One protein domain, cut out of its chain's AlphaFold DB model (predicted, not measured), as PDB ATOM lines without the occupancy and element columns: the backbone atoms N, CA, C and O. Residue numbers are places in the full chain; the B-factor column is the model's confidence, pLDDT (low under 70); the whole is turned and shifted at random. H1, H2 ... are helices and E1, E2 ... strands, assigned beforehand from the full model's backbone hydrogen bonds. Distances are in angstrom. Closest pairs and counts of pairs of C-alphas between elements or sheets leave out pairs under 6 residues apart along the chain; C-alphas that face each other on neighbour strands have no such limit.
ATOM      1  N   THR A 212     -39.502 -21.009  36.073       86.81
ATOM      2  CA  THR A 212     -40.263 -19.916  36.698       86.81
ATOM      3  C   THR A 212     -41.754 -19.990  36.399       86.81
ATOM      4  O   THR A 212     -42.552 -19.398  37.124       86.81
ATOM      5  N   TRP A 213     -42.136 -20.731  35.362       87.88
ATOM      6  CA  TRP A 213     -43.518 -20.946  34.955       87.88
ATOM      7  C   TRP A 213     -43.723 -22.362  34.428       87.88
ATOM      8  O   TRP A 213     -42.810 -22.952  33.847       87.88
ATOM      9  N   ASP A 214     -44.939 -22.878  34.586       88.56
ATOM     10  CA  ASP A 214     -45.426 -24.070  33.907       88.56
ATOM     11  C   ASP A 214     -46.797 -23.834  33.260       88.56
ATOM     12  O   ASP A 214     -47.598 -23.015  33.712       88.56
ATOM     13  N   VAL A 215     -47.047 -24.551  32.166       85.81
ATOM     14  CA  VAL A 215     -48.359 -24.652  31.517       85.81
ATOM     15  C   VAL A 215     -48.635 -26.097  31.098       85.81
ATOM     16  O   VAL A 215     -47.690 -26.839  30.801       85.81
ATOM     17  N   PRO A 216     -49.909 -26.523  31.035       83.62
ATOM     18  CA  PRO A 216     -50.261 -27.783  30.393       83.62
ATOM     19  C   PRO A 216     -49.863 -27.750  28.912       83.62
ATOM     20  O   PRO A 216     -50.076 -26.750  28.225       83.62
ATOM     21  N   ALA A 217     -49.296 -28.848  28.413       80.88
ATOM     22  CA  ALA A 217     -49.102 -29.019  26.979       80.88
ATOM     23  C   ALA A 217     -50.465 -29.303  26.323       80.88
ATOM     24  O   ALA A 217     -51.233 -30.122  26.830       80.88
ATOM     25  N   PHE A 218     -50.767 -28.632  25.207       72.50
ATOM     26  CA  PHE A 218     -52.048 -28.794  24.505       72.50
ATOM     27  C   PHE A 218     -52.332 -30.263  24.171       72.50
ATOM     28  O   PHE A 218     -51.466 -30.956  23.634       72.50
ATOM     29  N   ASP A 219     -53.543 -30.702  24.522       65.81
ATOM     30  CA  ASP A 219     -54.141 -32.014  24.240       65.81
ATOM     31  C   ASP A 219     -53.347 -33.248  24.716       65.81
ATOM     32  O   ASP A 219     -53.699 -34.386  24.412       65.81
ATOM     33  N   MET A 220     -52.318 -33.046  25.546       71.19
ATOM     34  CA  MET A 220     -51.496 -34.114  26.113       71.19
ATOM     35  C   MET A 220     -51.738 -34.265  27.619       71.19
ATOM     36  O   MET A 220     -51.240 -33.487  28.439       71.19
ATOM     37  N   LEU A 221     -52.455 -35.320  28.010       68.06
ATOM     38  CA  LEU A 221     -52.680 -35.639  29.422       68.06
ATOM     39  C   LEU A 221     -51.345 -35.830  30.166       68.06
ATOM     40  O   LEU A 221     -50.465 -36.570  29.728       68.06
ATOM     41  N   ASN A 222     -51.214 -35.171  31.321       77.25
ATOM     42  CA  ASN A 222     -50.033 -35.163  32.196       77.25
ATOM     43  C   ASN A 222     -48.741 -34.556  31.608       77.25
ATOM     44  O   ASN A 222     -47.722 -34.550  32.304       77.25
ATOM     45  N   CYS A 223     -48.752 -34.017  30.385       83.19
ATOM     46  CA  CYS A 223     -47.599 -33.312  29.821       83.19
ATOM     47  C   CYS A 223     -47.646 -31.822  30.165       83.19
ATOM     48  O   CYS A 223     -48.710 -31.200  30.207       83.19
ATOM     49  N   LYS A 224     -46.475 -31.232  30.404       88.56
ATOM     50  CA  LYS A 224     -46.349 -29.804  30.716       88.56
ATOM     51  C   LYS A 224     -45.118 -29.193  30.071       88.56
ATOM     52  O   LYS A 224     -44.074 -29.843  29.972       88.56
ATOM     53  N   TRP A 225     -45.239 -27.935  29.676       89.12
ATOM     54  CA  TRP A 225     -44.109 -27.103  29.285       89.12
ATOM     55  C   TRP A 225     -43.731 -26.237  30.474       89.12
ATOM     56  O   TRP A 225     -44.584 -25.587  31.075       89.12
ATOM     57  N   VAL A 226     -42.458 -26.278  30.840       90.56
ATOM     58  CA  VAL A 226     -41.903 -25.583  32.001       90.56
ATOM     59  C   VAL A 226     -40.732 -24.759  31.486       90.56
ATOM     60  O   VAL A 226     -39.902 -25.310  30.768       90.56
ATOM     61  N   GLY A 227     -40.647 -23.467  31.793       89.06
ATOM     62  CA  GLY A 227     -39.635 -22.609  31.170       89.06
ATOM     63  C   GLY A 227     -39.007 -21.574  32.089       89.06
ATOM     64  O   GLY A 227     -39.366 -21.452  33.263       89.06
ATOM     65  N   THR A 228     -38.003 -20.880  31.560       87.81
ATOM     66  CA  THR A 228     -37.214 -19.869  32.275       87.81
ATOM     67  C   THR A 228     -37.648 -18.448  31.887       87.81
ATOM     68  O   THR A 228     -38.272 -18.228  30.849       87.81
ATOM     69  N   GLY A 229     -37.363 -17.462  32.745       82.81
ATOM     70  CA  GLY A 229     -37.787 -16.070  32.533       82.81
ATOM     71  C   GLY A 229     -39.299 -15.858  32.682       82.81
ATOM     72  O   GLY A 229     -39.948 -16.521  33.492       82.81
ATOM     73  N   ASP A 230     -39.860 -14.925  31.920       76.44
ATOM     74  CA  ASP A 230     -41.280 -14.575  31.983       76.44
ATOM     75  C   ASP A 230     -42.137 -15.463  31.067       76.44
ATOM     76  O   ASP A 230     -41.717 -15.877  29.986       76.44
ATOM     77  N   CYS A 231     -43.361 -15.773  31.505       68.25
ATOM     78  CA  CYS A 231     -44.263 -16.661  30.773       68.25
ATOM     79  C   CYS A 231     -45.029 -15.900  29.686       68.25
ATOM     80  O   CYS A 231     -46.128 -15.398  29.926       68.25
ATOM     81  N   LEU A 232     -44.479 -15.889  28.473       67.94
ATOM     82  CA  LEU A 232     -45.066 -15.213  27.310       67.94
ATOM     83  C   LEU A 232     -46.434 -15.761  26.845       67.94
ATOM     84  O   LEU A 232     -47.046 -15.208  25.942       67.94
ATOM     85  N   ILE A 233     -46.926 -16.849  27.447       63.16
ATOM     86  CA  ILE A 233     -48.205 -17.492  27.098       63.16
ATOM     87  C   ILE A 233     -49.401 -16.746  27.712       63.16
ATOM     88  O   ILE A 233     -50.523 -16.861  27.221       63.16
ATOM     89  N   LYS A 234     -49.188 -15.988  28.799       54.31
ATOM     90  CA  LYS A 234     -50.274 -15.279  29.495       54.31
ATOM     91  C   LYS A 234     -50.791 -14.069  28.715       54.31
ATOM     92  O   LYS A 234     -51.966 -13.739  28.848       54.31
ATOM     93  N   ASP A 235     -49.953 -13.475  27.869       49.38
ATOM     94  CA  ASP A 235     -50.314 -12.347  27.016       49.38
ATOM     95  C   ASP A 235     -50.664 -12.850  25.610       49.38
ATOM     96  O   ASP A 235     -49.801 -13.215  24.814       49.38
ATOM     97  N   SER A 236     -51.960 -12.871  25.289       45.34
ATOM     98  CA  SER A 236     -52.518 -13.463  24.059       45.34
ATOM     99  C   SER A 236     -52.202 -12.694  22.758       45.34
ATOM    100  O   SER A 236     -52.933 -12.819  21.778       45.34
ATOM    101  N   SER A 237     -51.160 -11.859  22.748       46.81
ATOM    102  CA  SER A 237     -50.864 -10.860  21.711       46.81
ATOM    103  C   SER A 237     -49.590 -11.127  20.901       46.81
ATOM    104  O   SER A 237     -49.305 -10.376  19.965       46.81
ATOM    105  N   ILE A 238     -48.828 -12.187  21.200       52.62
ATOM    106  CA  ILE A 238     -47.664 -12.564  20.384       52.62
ATOM    107  C   ILE A 238     -48.149 -13.202  19.087       52.62
ATOM    108  O   ILE A 238     -48.402 -14.405  19.014       52.62
ATOM    109  N   ASN A 239     -48.262 -12.372  18.055       53.50
ATOM    110  CA  ASN A 239     -48.593 -12.815  16.714       53.50
ATOM    111  C   ASN A 239     -47.343 -13.478  16.088       53.50
ATOM    112  O   ASN A 239     -46.365 -12.769  15.821       53.50
ATOM    113  N   PRO A 240     -47.315 -14.814  15.879       53.81
ATOM    114  CA  PRO A 240     -46.113 -15.526  15.421       53.81
ATOM    115  C   PRO A 240     -45.670 -15.081  14.018       53.81
ATOM    116  O   PRO A 240     -44.484 -15.154  13.686       53.81
ATOM    117  N   ASP A 241     -46.615 -14.551  13.241       52.81
ATOM    118  CA  ASP A 241     -46.448 -14.003  11.894       52.81
ATOM    119  C   ASP A 241     -45.362 -12.908  11.818       52.81
ATOM    120  O   ASP A 241     -44.709 -12.768  10.788       52.81
ATOM    121  N   ASN A 242     -45.104 -12.183  12.915       52.91
ATOM    122  CA  ASN A 242     -44.070 -11.139  12.972       52.91
ATOM    123  C   ASN A 242     -42.655 -11.676  13.272       52.91
ATOM    124  O   ASN A 242     -41.684 -10.924  13.198       52.91
ATOM    125  N   VAL A 243     -42.505 -12.954  13.648       64.75
ATOM    126  CA  VAL A 243     -41.200 -13.537  14.022       64.75
ATOM    127  C   VAL A 243     -40.622 -14.427  12.919       64.75
ATOM    128  O   VAL A 243     -39.395 -14.565  12.817       64.75
ATOM    129  N   LEU A 244     -41.474 -15.028  12.091       73.25
ATOM    130  CA  LEU A 244     -41.092 -15.999  11.070       73.25
ATOM    131  C   LEU A 244     -40.794 -15.338   9.716       73.25
ATOM    132  O   LEU A 244     -41.567 -14.524   9.221       73.25
ATOM    133  N   LYS A 245     -39.688 -15.725   9.068       79.81
ATOM    134  CA  LYS A 245     -39.344 -15.223   7.731       79.81
ATOM    135  C   LYS A 245     -40.392 -15.637   6.687       79.81
ATOM    136  O   LYS A 245     -40.600 -16.826   6.446       79.81
ATOM    137  N   SER A 246     -40.970 -14.662   5.985       78.81
ATOM    138  CA  SER A 246     -42.048 -14.858   4.996       78.81
ATOM    139  C   SER A 246     -41.705 -15.855   3.873       78.81
ATOM    140  O   SER A 246     -42.547 -16.664   3.487       78.81
ATOM    141  N   LYS A 247     -40.463 -15.841   3.366       83.94
ATOM    142  CA  LYS A 247     -39.977 -16.774   2.331       83.94
ATOM    143  C   LYS A 247     -39.879 -18.220   2.852       83.94
ATOM    144  O   LYS A 247     -40.328 -19.135   2.166       83.94
ATOM    145  N   LEU A 248     -39.382 -18.420   4.080       82.88
ATOM    146  CA  LEU A 248     -39.354 -19.734   4.747       82.88
ATOM    147  C   LEU A 248     -40.777 -20.250   4.988       82.88
ATOM    148  O   LEU A 248     -41.080 -21.399   4.689       82.88
ATOM    149  N   TYR A 249     -41.650 -19.381   5.486       81.69
ATOM    150  CA  TYR A 249     -43.048 -19.681   5.759       81.69
ATOM    151  C   TYR A 249     -43.818 -20.160   4.519       81.69
ATOM    152  O   TYR A 249     -44.477 -21.195   4.572       81.69
ATOM    153  N   LYS A 250     -43.687 -19.449   3.387       84.19
ATOM    154  CA  LYS A 250     -44.274 -19.856   2.097       84.19
ATOM    155  C   LYS A 250     -43.756 -21.225   1.648       84.19
ATOM    156  O   LYS A 250     -44.550 -22.105   1.345       84.19
ATOM    157  N   HIS A 251     -42.437 -21.425   1.674       85.12
ATOM    158  CA  HIS A 251     -41.837 -22.700   1.283       85.12
ATOM    159  C   HIS A 251     -42.307 -23.864   2.173       85.12
ATOM    160  O   HIS A 251     -42.685 -24.916   1.662       85.12
ATOM    161  N   TRP A 252     -42.347 -23.662   3.494       82.56
ATOM    162  CA  TRP A 252     -42.829 -24.668   4.440       82.56
ATOM    163  C   TRP A 252     -44.305 -25.014   4.200       82.56
ATOM    164  O   TRP A 252     -44.653 -26.191   4.150       82.56
ATOM    165  N   LEU A 253     -45.162 -24.007   3.984       81.62
ATOM    166  CA  LEU A 253     -46.564 -24.194   3.590       81.62
ATOM    167  C   LEU A 253     -46.702 -25.064   2.333       81.62
ATOM    168  O   LEU A 253     -47.545 -25.960   2.297       81.62
ATOM    169  N   ASP A 254     -45.890 -24.809   1.309       83.06
ATOM    170  CA  ASP A 254     -45.967 -25.531   0.037       83.06
ATOM    171  C   ASP A 254     -45.479 -26.982   0.164       83.06
ATOM    172  O   ASP A 254     -46.075 -27.881  -0.430       83.06
ATOM    173  N   VAL A 255     -44.442 -27.239   0.970       81.81
ATOM    174  CA  VAL A 255     -43.995 -28.603   1.310       81.81
ATOM    175  C   VAL A 255     -45.073 -29.347   2.104       81.81
ATOM    176  O   VAL A 255     -45.417 -30.479   1.763       81.81
ATOM    177  N   TYR A 256     -45.665 -28.703   3.113       76.75
ATOM    178  CA  TYR A 256     -46.672 -29.317   3.979       76.75
ATOM    179  C   TYR A 256     -47.942 -29.701   3.200       76.75
ATOM    180  O   TYR A 256     -48.390 -30.848   3.272       76.75
ATOM    181  N   LYS A 257     -48.441 -28.803   2.338       80.75
ATOM    182  CA  LYS A 257     -49.559 -29.085   1.418       80.75
ATOM    183  C   LYS A 257     -49.260 -30.249   0.474       80.75
ATOM    184  O   LYS A 257     -50.121 -31.102   0.272       80.75
ATOM    185  N   LYS A 258     -48.044 -30.323  -0.087       82.38
ATOM    186  CA  LYS A 258     -47.621 -31.447  -0.947       82.38
ATOM    187  C   LYS A 258     -47.590 -32.781  -0.197       82.38
ATOM    188  O   LYS A 258     -47.865 -33.807  -0.804       82.38
ATOM    189  N   SER A 259     -47.297 -32.770   1.106       73.44
ATOM    190  CA  SER A 259     -47.357 -33.966   1.959       73.44
ATOM    191  C   SER A 259     -48.775 -34.373   2.393       73.44
ATOM    192  O   SER A 259     -48.931 -35.388   3.066       73.44
ATOM    193  N   GLY A 260     -49.809 -33.614   2.008       65.31
ATOM    194  CA  GLY A 260     -51.204 -33.879   2.381       65.31
ATOM    195  C   GLY A 260     -51.573 -33.454   3.806       65.31
ATOM    196  O   GLY A 260     -52.622 -33.856   4.302       65.31
ATOM    197  N   GLY A 261     -50.730 -32.657   4.468       65.12
ATOM    198  CA  GLY A 261     -51.035 -32.082   5.775       65.12
ATOM    199  C   GLY A 261     -51.923 -30.838   5.657       65.12
ATOM    200  O   GLY A 261     -51.641 -29.950   4.852       65.12
ATOM    201  N   ASP A 262     -52.957 -30.763   6.498       58.12
ATOM    202  CA  ASP A 262     -53.941 -29.661   6.526       58.12
ATOM    203  C   ASP A 262     -53.864 -28.820   7.827       58.12
ATOM    204  O   ASP A 262     -54.309 -27.679   7.874       58.12
ATOM    205  N   ASP A 263     -53.220 -29.344   8.881       60.62
ATOM    206  CA  ASP A 263     -53.125 -28.729  10.223       60.62
ATOM    207  C   ASP A 263     -51.884 -27.825  10.412       60.62
ATOM    208  O   ASP A 263     -51.391 -27.585  11.522       60.62
ATOM    209  N   PHE A 264     -51.344 -27.281   9.318       61.25
ATOM    210  CA  PHE A 264     -50.360 -26.213   9.444       61.25
ATOM    211  C   PHE A 264     -51.083 -24.966   9.933       61.25
ATOM    212  O   PHE A 264     -51.918 -24.435   9.206       61.25
ATOM    213  N   HIS A 265     -50.725 -24.499  11.138       61.50
ATOM    214  CA  HIS A 265     -51.508 -23.600  12.008       61.50
ATOM    215  C   HIS A 265     -52.328 -24.247  13.120       61.50
ATOM    216  O   HIS A 265     -53.095 -23.520  13.762       61.50
ATOM    217  N   SER A 266     -52.091 -25.518  13.459       68.19
ATOM    218  CA  SER A 266     -52.503 -26.023  14.769       68.19
ATOM    219  C   SER A 266     -52.136 -24.993  15.839       68.19
ATOM    220  O   SER A 266     -51.014 -24.461  15.878       68.19
ATOM    221  N   SER A 267     -53.109 -24.647  16.686       69.69
ATOM    222  CA  SER A 267     -52.913 -23.662  17.754       69.69
ATOM    223  C   SER A 267     -51.667 -24.027  18.565       69.69
ATOM    224  O   SER A 267     -50.812 -23.186  18.829       69.69
ATOM    225  N   ARG A 268     -51.509 -25.325  18.826       77.25
ATOM    226  CA  ARG A 268     -50.375 -25.985  19.463       77.25
ATOM    227  C   ARG A 268     -49.011 -25.708  18.817       77.25
ATOM    228  O   ARG A 268     -48.096 -25.321  19.545       77.25
ATOM    229  N   GLN A 269     -48.859 -25.866  17.497       80.56
ATOM    230  CA  GLN A 269     -47.602 -25.560  16.795       80.56
ATOM    231  C   GLN A 269     -47.264 -24.072  16.929       80.56
ATOM    232  O   GLN A 269     -46.137 -23.726  17.286       80.56
ATOM    233  N   ARG A 270     -48.249 -23.188  16.707       80.69
ATOM    234  CA  ARG A 270     -48.078 -21.732  16.858       80.69
ATOM    235  C   ARG A 270     -47.677 -21.356  18.292       80.69
ATOM    236  O   ARG A 270     -46.725 -20.604  18.469       80.69
ATOM    237  N   TYR A 271     -48.335 -21.919  19.310       81.75
ATOM    238  CA  TYR A 271     -48.008 -21.680  20.721       81.75
ATOM    239  C   TYR A 271     -46.584 -22.121  21.076       81.75
ATOM    240  O   TYR A 271     -45.846 -21.351  21.693       81.75
ATOM    241  N   PHE A 272     -46.167 -23.327  20.675       85.81
ATOM    242  CA  PHE A 272     -44.815 -23.802  20.981       85.81
ATOM    243  C   PHE A 272     -43.739 -23.036  20.191       85.81
ATOM    244  O   PHE A 272     -42.688 -22.712  20.737       85.81
ATOM    245  N   PHE A 273     -44.016 -22.648  18.943       86.88
ATOM    246  CA  PHE A 273     -43.118 -21.795  18.158       86.88
ATOM    247  C   PHE A 273     -42.934 -20.406  18.793       86.88
ATOM    248  O   PHE A 273     -41.811 -19.895  18.837       86.88
ATOM    249  N   SER A 274     -44.004 -19.805  19.329       85.00
ATOM    250  CA  SER A 274     -43.930 -18.538  20.074       85.00
ATOM    251  C   SER A 274     -43.094 -18.668  21.351       85.00
ATOM    252  O   SER A 274     -42.353 -17.745  21.689       85.00
ATOM    253  N   LEU A 275     -43.136 -19.825  22.021       86.75
ATOM    254  CA  LEU A 275     -42.233 -20.122  23.134       86.75
ATOM    255  C   LEU A 275     -40.773 -20.207  22.688       86.75
ATOM    256  O   LEU A 275     -39.941 -19.516  23.267       86.75
ATOM    257  N   CYS A 276     -40.444 -20.986  21.654       88.88
ATOM    258  CA  CYS A 276     -39.069 -21.051  21.140       88.88
ATOM    259  C   CYS A 276     -38.558 -19.660  20.724       88.88
ATOM    260  O   CYS A 276     -37.435 -19.275  21.034       88.88
ATOM    261  N   SER A 277     -39.429 -18.853  20.113       87.62
ATOM    262  CA  SER A 277     -39.160 -17.471  19.697       87.62
ATOM    263  C   SER A 277     -38.826 -16.495  20.835       87.62
ATOM    264  O   SER A 277     -38.357 -15.392  20.559       87.62
ATOM    265  N   SER A 278     -39.031 -16.887  22.096       85.94
ATOM    266  CA  SER A 278     -38.607 -16.122  23.277       85.94
ATOM    267  C   SER A 278     -37.118 -16.259  23.614       85.94
ATOM    268  O   SER A 278     -36.626 -15.516  24.464       85.94
ATOM    269  N   TYR A 279     -36.414 -17.218  22.994       88.62
ATOM    270  CA  TYR A 279     -35.032 -17.594  23.320       88.62
ATOM    271  C   TYR A 279     -34.819 -17.910  24.816       88.62
ATOM    272  O   TYR A 279     -33.785 -17.590  25.405       88.62
ATOM    273  N   ARG A 280     -35.823 -18.538  25.441       88.12
ATOM    274  CA  ARG A 280     -35.773 -19.093  26.803       88.12
ATOM    275  C   ARG A 280     -35.646 -20.612  26.771       88.12
ATOM    276  O   ARG A 280     -36.071 -21.260  25.814       88.12
ATOM    277  N   ASP A 281     -35.128 -21.182  27.853       89.88
ATOM    278  CA  ASP A 281     -35.067 -22.632  28.029       89.88
ATOM    279  C   ASP A 281     -36.470 -23.185  28.283       89.88
ATOM    280  O   ASP A 281     -37.225 -22.648  29.100       89.88
ATOM    281  N   ILE A 282     -36.810 -24.280  27.599       91.00
ATOM    282  CA  ILE A 282     -38.122 -24.926  27.668       91.00
ATOM    283  C   ILE A 282     -37.925 -26.422  27.911       91.00
ATOM    284  O   ILE A 282     -37.344 -27.136  27.096       91.00
ATOM    285  N   LEU A 283     -38.473 -26.915  29.018       90.31
ATOM    286  CA  LEU A 283     -38.555 -28.327  29.360       90.31
ATOM    287  C   LEU A 283     -39.949 -28.867  29.024       90.31
ATOM    288  O   LEU A 283     -40.934 -28.546  29.693       90.31
ATOM    289  N   HIS A 284     -40.024 -29.750  28.028       87.94
ATOM    290  CA  HIS A 284     -41.229 -30.523  27.734       87.94
ATOM    291  C   HIS A 284     -41.248 -31.798  28.597       87.94
ATOM    292  O   HIS A 284     -40.597 -32.793  28.287       87.94
ATOM    293  N   SER A 285     -41.975 -31.752  29.715       85.06
ATOM    294  CA  SER A 285     -42.072 -32.859  30.676       85.06
ATOM    295  C   SER A 285     -43.097 -33.907  30.242       85.06
ATOM    296  O   SER A 285     -44.147 -33.555  29.707       85.06
ATOM    297  N   ASN A 286     -42.826 -35.177  30.566       78.12
ATOM    298  CA  ASN A 286     -43.688 -36.346  30.317       78.12
ATOM    299  C   ASN A 286     -44.037 -36.621  28.841       78.12
ATOM    300  O   ASN A 286     -44.909 -37.446  28.573       78.12
ATOM    301  N   LYS A 287     -43.324 -35.989  27.895       78.31
ATOM    302  CA  LYS A 287     -43.439 -36.263  26.458       78.31
ATOM    303  C   LYS A 287     -43.326 -37.771  26.193       78.31
ATOM    304  O   LYS A 287     -42.442 -38.432  26.747       78.31
ATOM    305  N   LYS A 288     -44.179 -38.304  25.314       75.75
ATOM    306  CA  LYS A 288     -44.049 -39.684  24.834       75.75
ATOM    307  C   LYS A 288     -42.668 -39.857  24.172       75.75
ATOM    308  O   LYS A 288     -42.241 -39.004  23.394       75.75
ATOM    309  N   PRO A 289     -41.911 -40.922  24.490       72.38
ATOM    310  CA  PRO A 289     -40.663 -41.193  23.793       72.38
ATOM    311  C   PRO A 289     -40.914 -41.414  22.299       72.38
ATOM    312  O   PRO A 289     -41.834 -42.139  21.934       72.38
ATOM    313  N   PHE A 290     -40.056 -40.855  21.443       69.75
ATOM    314  CA  PHE A 290     -40.201 -40.895  19.977       69.75
ATOM    315  C   PHE A 290     -40.302 -42.316  19.380       69.75
ATOM    316  O   PHE A 290     -40.792 -42.487  18.269       69.75
ATOM    317  N   TYR A 291     -39.830 -43.333  20.107       71.12
ATOM    318  CA  TYR A 291     -39.899 -44.743  19.721       71.12
ATOM    319  C   TYR A 291     -41.228 -45.428  20.098       71.12
ATOM    320  O   TYR A 291     -41.491 -46.538  19.633       71.12
ATOM    321  N   ASP A 298     -47.105 -35.780  18.690       67.75
ATOM    322  CA  ASP A 298     -45.788 -35.133  18.854       67.75
ATOM    323  C   ASP A 298     -45.305 -34.305  17.653       67.75
ATOM    324  O   ASP A 298     -44.353 -33.532  17.801       67.75
ATOM    325  N   LEU A 299     -45.964 -34.407  16.492       76.50
ATOM    326  CA  LEU A 299     -45.544 -33.722  15.261       76.50
ATOM    327  C   LEU A 299     -45.635 -32.197  15.385       76.50
ATOM    328  O   LEU A 299     -44.651 -31.512  15.145       76.50
ATOM    329  N   SER A 300     -46.750 -31.653  15.879       79.44
ATOM    330  CA  SER A 300     -46.939 -30.194  16.014       79.44
ATOM    331  C   SER A 300     -45.869 -29.496  16.871       79.44
ATOM    332  O   SER A 300     -45.462 -28.375  16.567       79.44
ATOM    333  N   VAL A 301     -45.381 -30.153  17.929       83.56
ATOM    334  CA  VAL A 301     -44.294 -29.638  18.782       83.56
ATOM    335  C   VAL A 301     -42.929 -29.834  18.117       83.56
ATOM    336  O   VAL A 301     -42.066 -28.967  18.243       83.56
ATOM    337  N   MET A 302     -42.740 -30.942  17.394       84.69
ATOM    338  CA  MET A 302     -41.537 -31.205  16.602       84.69
ATOM    339  C   MET A 302     -41.355 -30.167  15.492       84.69
ATOM    340  O   MET A 302     -40.330 -29.489  15.442       84.69
ATOM    341  N   ASP A 303     -42.384 -29.969  14.674       85.31
ATOM    342  CA  ASP A 303     -42.406 -28.994  13.588       85.31
ATOM    343  C   ASP A 303     -42.174 -27.570  14.105       85.31
ATOM    344  O   ASP A 303     -41.504 -26.777  13.448       85.31
ATOM    345  N   ALA A 304     -42.681 -27.234  15.296       86.31
ATOM    346  CA  ALA A 304     -42.474 -25.924  15.907       86.31
ATOM    347  C   ALA A 304     -40.995 -25.643  16.234       86.31
ATOM    348  O   ALA A 304     -40.492 -24.577  15.864       86.31
ATOM    349  N   TYR A 305     -40.272 -26.574  16.875       88.69
ATOM    350  CA  TYR A 305     -38.845 -26.348  17.149       88.69
ATOM    351  C   TYR A 305     -37.970 -26.505  15.899       88.69
ATOM    352  O   TYR A 305     -36.988 -25.773  15.764       88.69
ATOM    353  N   ILE A 306     -38.333 -27.371  14.944       89.50
ATOM    354  CA  ILE A 306     -37.628 -27.474  13.654       89.50
ATOM    355  C   ILE A 306     -37.778 -26.168  12.864       89.50
ATOM    356  O   ILE A 306     -36.786 -25.605  12.402       89.50
ATOM    357  N   MET A 307     -38.992 -25.622  12.770       87.62
ATOM    358  CA  MET A 307     -39.251 -24.353  12.089       87.62
ATOM    359  C   MET A 307     -38.544 -23.179  12.771       87.62
ATOM    360  O   MET A 307     -37.967 -22.339  12.081       87.62
ATOM    361  N   HIS A 308     -38.543 -23.117  14.107       90.00
ATOM    362  CA  HIS A 308     -37.755 -22.124  14.841       90.00
ATOM    363  C   HIS A 308     -36.259 -22.253  14.515       90.00
ATOM    364  O   HIS A 308     -35.616 -21.250  14.206       90.00
ATOM    365  N   SER A 309     -35.730 -23.481  14.499       91.31
ATOM    366  CA  SER A 309     -34.330 -23.764  14.154       91.31
ATOM    367  C   SER A 309     -33.973 -23.260  12.754       91.31
ATOM    368  O   SER A 309     -32.993 -22.536  12.583       91.31
ATOM    369  N   LEU A 310     -34.804 -23.577  11.755       89.81
ATOM    370  CA  LEU A 310     -34.634 -23.088  10.387       89.81
ATOM    371  C   LEU A 310     -34.733 -21.559  10.321       89.81
ATOM    372  O   LEU A 310     -33.873 -20.923   9.722       89.81
ATOM    373  N   ASN A 311     -35.731 -20.948  10.964       89.50
ATOM    374  CA  ASN A 311     -35.895 -19.492  11.003       89.50
ATOM    375  C   ASN A 311     -34.647 -18.798  11.575       89.50
ATOM    376  O   ASN A 311     -34.180 -17.811  11.008       89.50
ATOM    377  N   HIS A 312     -34.067 -19.345  12.647       89.00
ATOM    378  CA  HIS A 312     -32.828 -18.852  13.246       89.00
ATOM    379  C   HIS A 312     -31.626 -18.965  12.286       89.00
ATOM    380  O   HIS A 312     -30.864 -18.006  12.137       89.00
ATOM    381  N   ILE A 313     -31.491 -20.087  11.565       88.44
ATOM    382  CA  ILE A 313     -30.459 -20.275  10.529       88.44
ATOM    383  C   ILE A 313     -30.629 -19.263   9.391       88.44
ATOM    384  O   ILE A 313     -29.673 -18.574   9.043       88.44
ATOM    385  N   PHE A 314     -31.841 -19.115   8.844       87.12
ATOM    386  CA  PHE A 314     -32.107 -18.176   7.751       87.12
ATOM    387  C   PHE A 314     -31.818 -16.724   8.150       87.12
ATOM    388  O   PHE A 314     -31.167 -16.021   7.380       87.12
ATOM    389  N   LYS A 315     -32.225 -16.291   9.352       87.19
ATOM    390  CA  LYS A 315     -31.908 -14.945   9.862       87.19
ATOM    391  C   LYS A 315     -30.408 -14.738  10.058       87.19
ATOM    392  O   LYS A 315     -29.879 -13.715   9.636       87.19
ATOM    393  N   THR A 316     -29.709 -15.727  10.619       86.62
ATOM    394  CA  THR A 316     -28.248 -15.667  10.798       86.62
ATOM    395  C   THR A 316     -27.518 -15.589   9.460       86.62
ATOM    396  O   THR A 316     -26.618 -14.775   9.296       86.62
TER     397      THR A 316
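This is residues 212 to 291 and 298 to 316 of the 369 residues of the protein "U3 small nucleolar RNA-associated protein 25 isoform X2" of Rhizophora mucronata (UniProt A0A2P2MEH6). A small sheet of three short strands stands at one end, H2 and H3 pack together in the middle, and H1 stands at the other end, near H3. Residues 228 to 245, with no named element, run from the sheet to H1. The printed part has 99 residues with three named helices and three named strands, in the order E1, E2, H1, H2, E3, H3, and its class is mixed, helices and strands. The sheet runs E1, E2, E3, all antiparallel. The whole is compact, with a radius of gyration of the C-alphas of 13.7 A, and rounded, with spans of 36 by 30 by 23 A.

The sheet holds E1, residues 213 to 216, E2, residues 224 to 227, and E3, residues 282 to 285. E1 begins at C-alpha 213, at (-43.518, -20.946, 34.955). H2, residues 267 to 276, is 14.5 A long from first to last C-alpha. H3, residues 298 to 316, is the longest helix, 27.4 A from first to last C-alpha, and ends at C-alpha 316, at (-28.248, -15.667, 10.798). H1, residues 246 to 258, is 18.5 A long and begins at C-alpha 246, at (-42.048, -14.858, 4.996).

E2 is the inner strand, and E1 and E3 are the edge strands. E1 and E2 form a hairpin, antiparallel at 159 degrees between their directions, with N 215 and O 225 within hydrogen-bond range at 2.9 A. E2 and E3 are antiparallel at 154 degrees, with N 283 and O 226 within hydrogen-bond range at 2.8 A. H2 is on the sheet but only grazes it, with residues 272 to 276. H2 and H3 touch, H3 with residues 300 to 308 alone; their closest C-alphas, those of Gln 269 and Ser 300, are 4.7 A apart. They run the same way at a steep tilt of 43 degrees. H1 and H3 are close but not clearly touching; their closest C-alphas are those of Leu 248 and Asn 311, 7.2 A apart. They run opposite ways at a tilt of 35.1 degrees, only just steep. H1 and H2 are apart, and neither H1 nor H3 is on the sheet. In H1, H2 and H3 every O i to N i+4 pair is within hydrogen-bond range.

The two C-alphas farthest apart, those of Thr 212 and Lys 258, are 40.1 A apart. The link from E2 to H1, 18 residues, is long. The link from E3 to H3 runs across the cut, where residues 292 to 297 are not printed; C-alphas 291 and 298 are 11.3 A apart. The mean pLDDT of the printed part is 77.8, and 25 residues are under 70, among them residues 231 to 243 and 260 to 267.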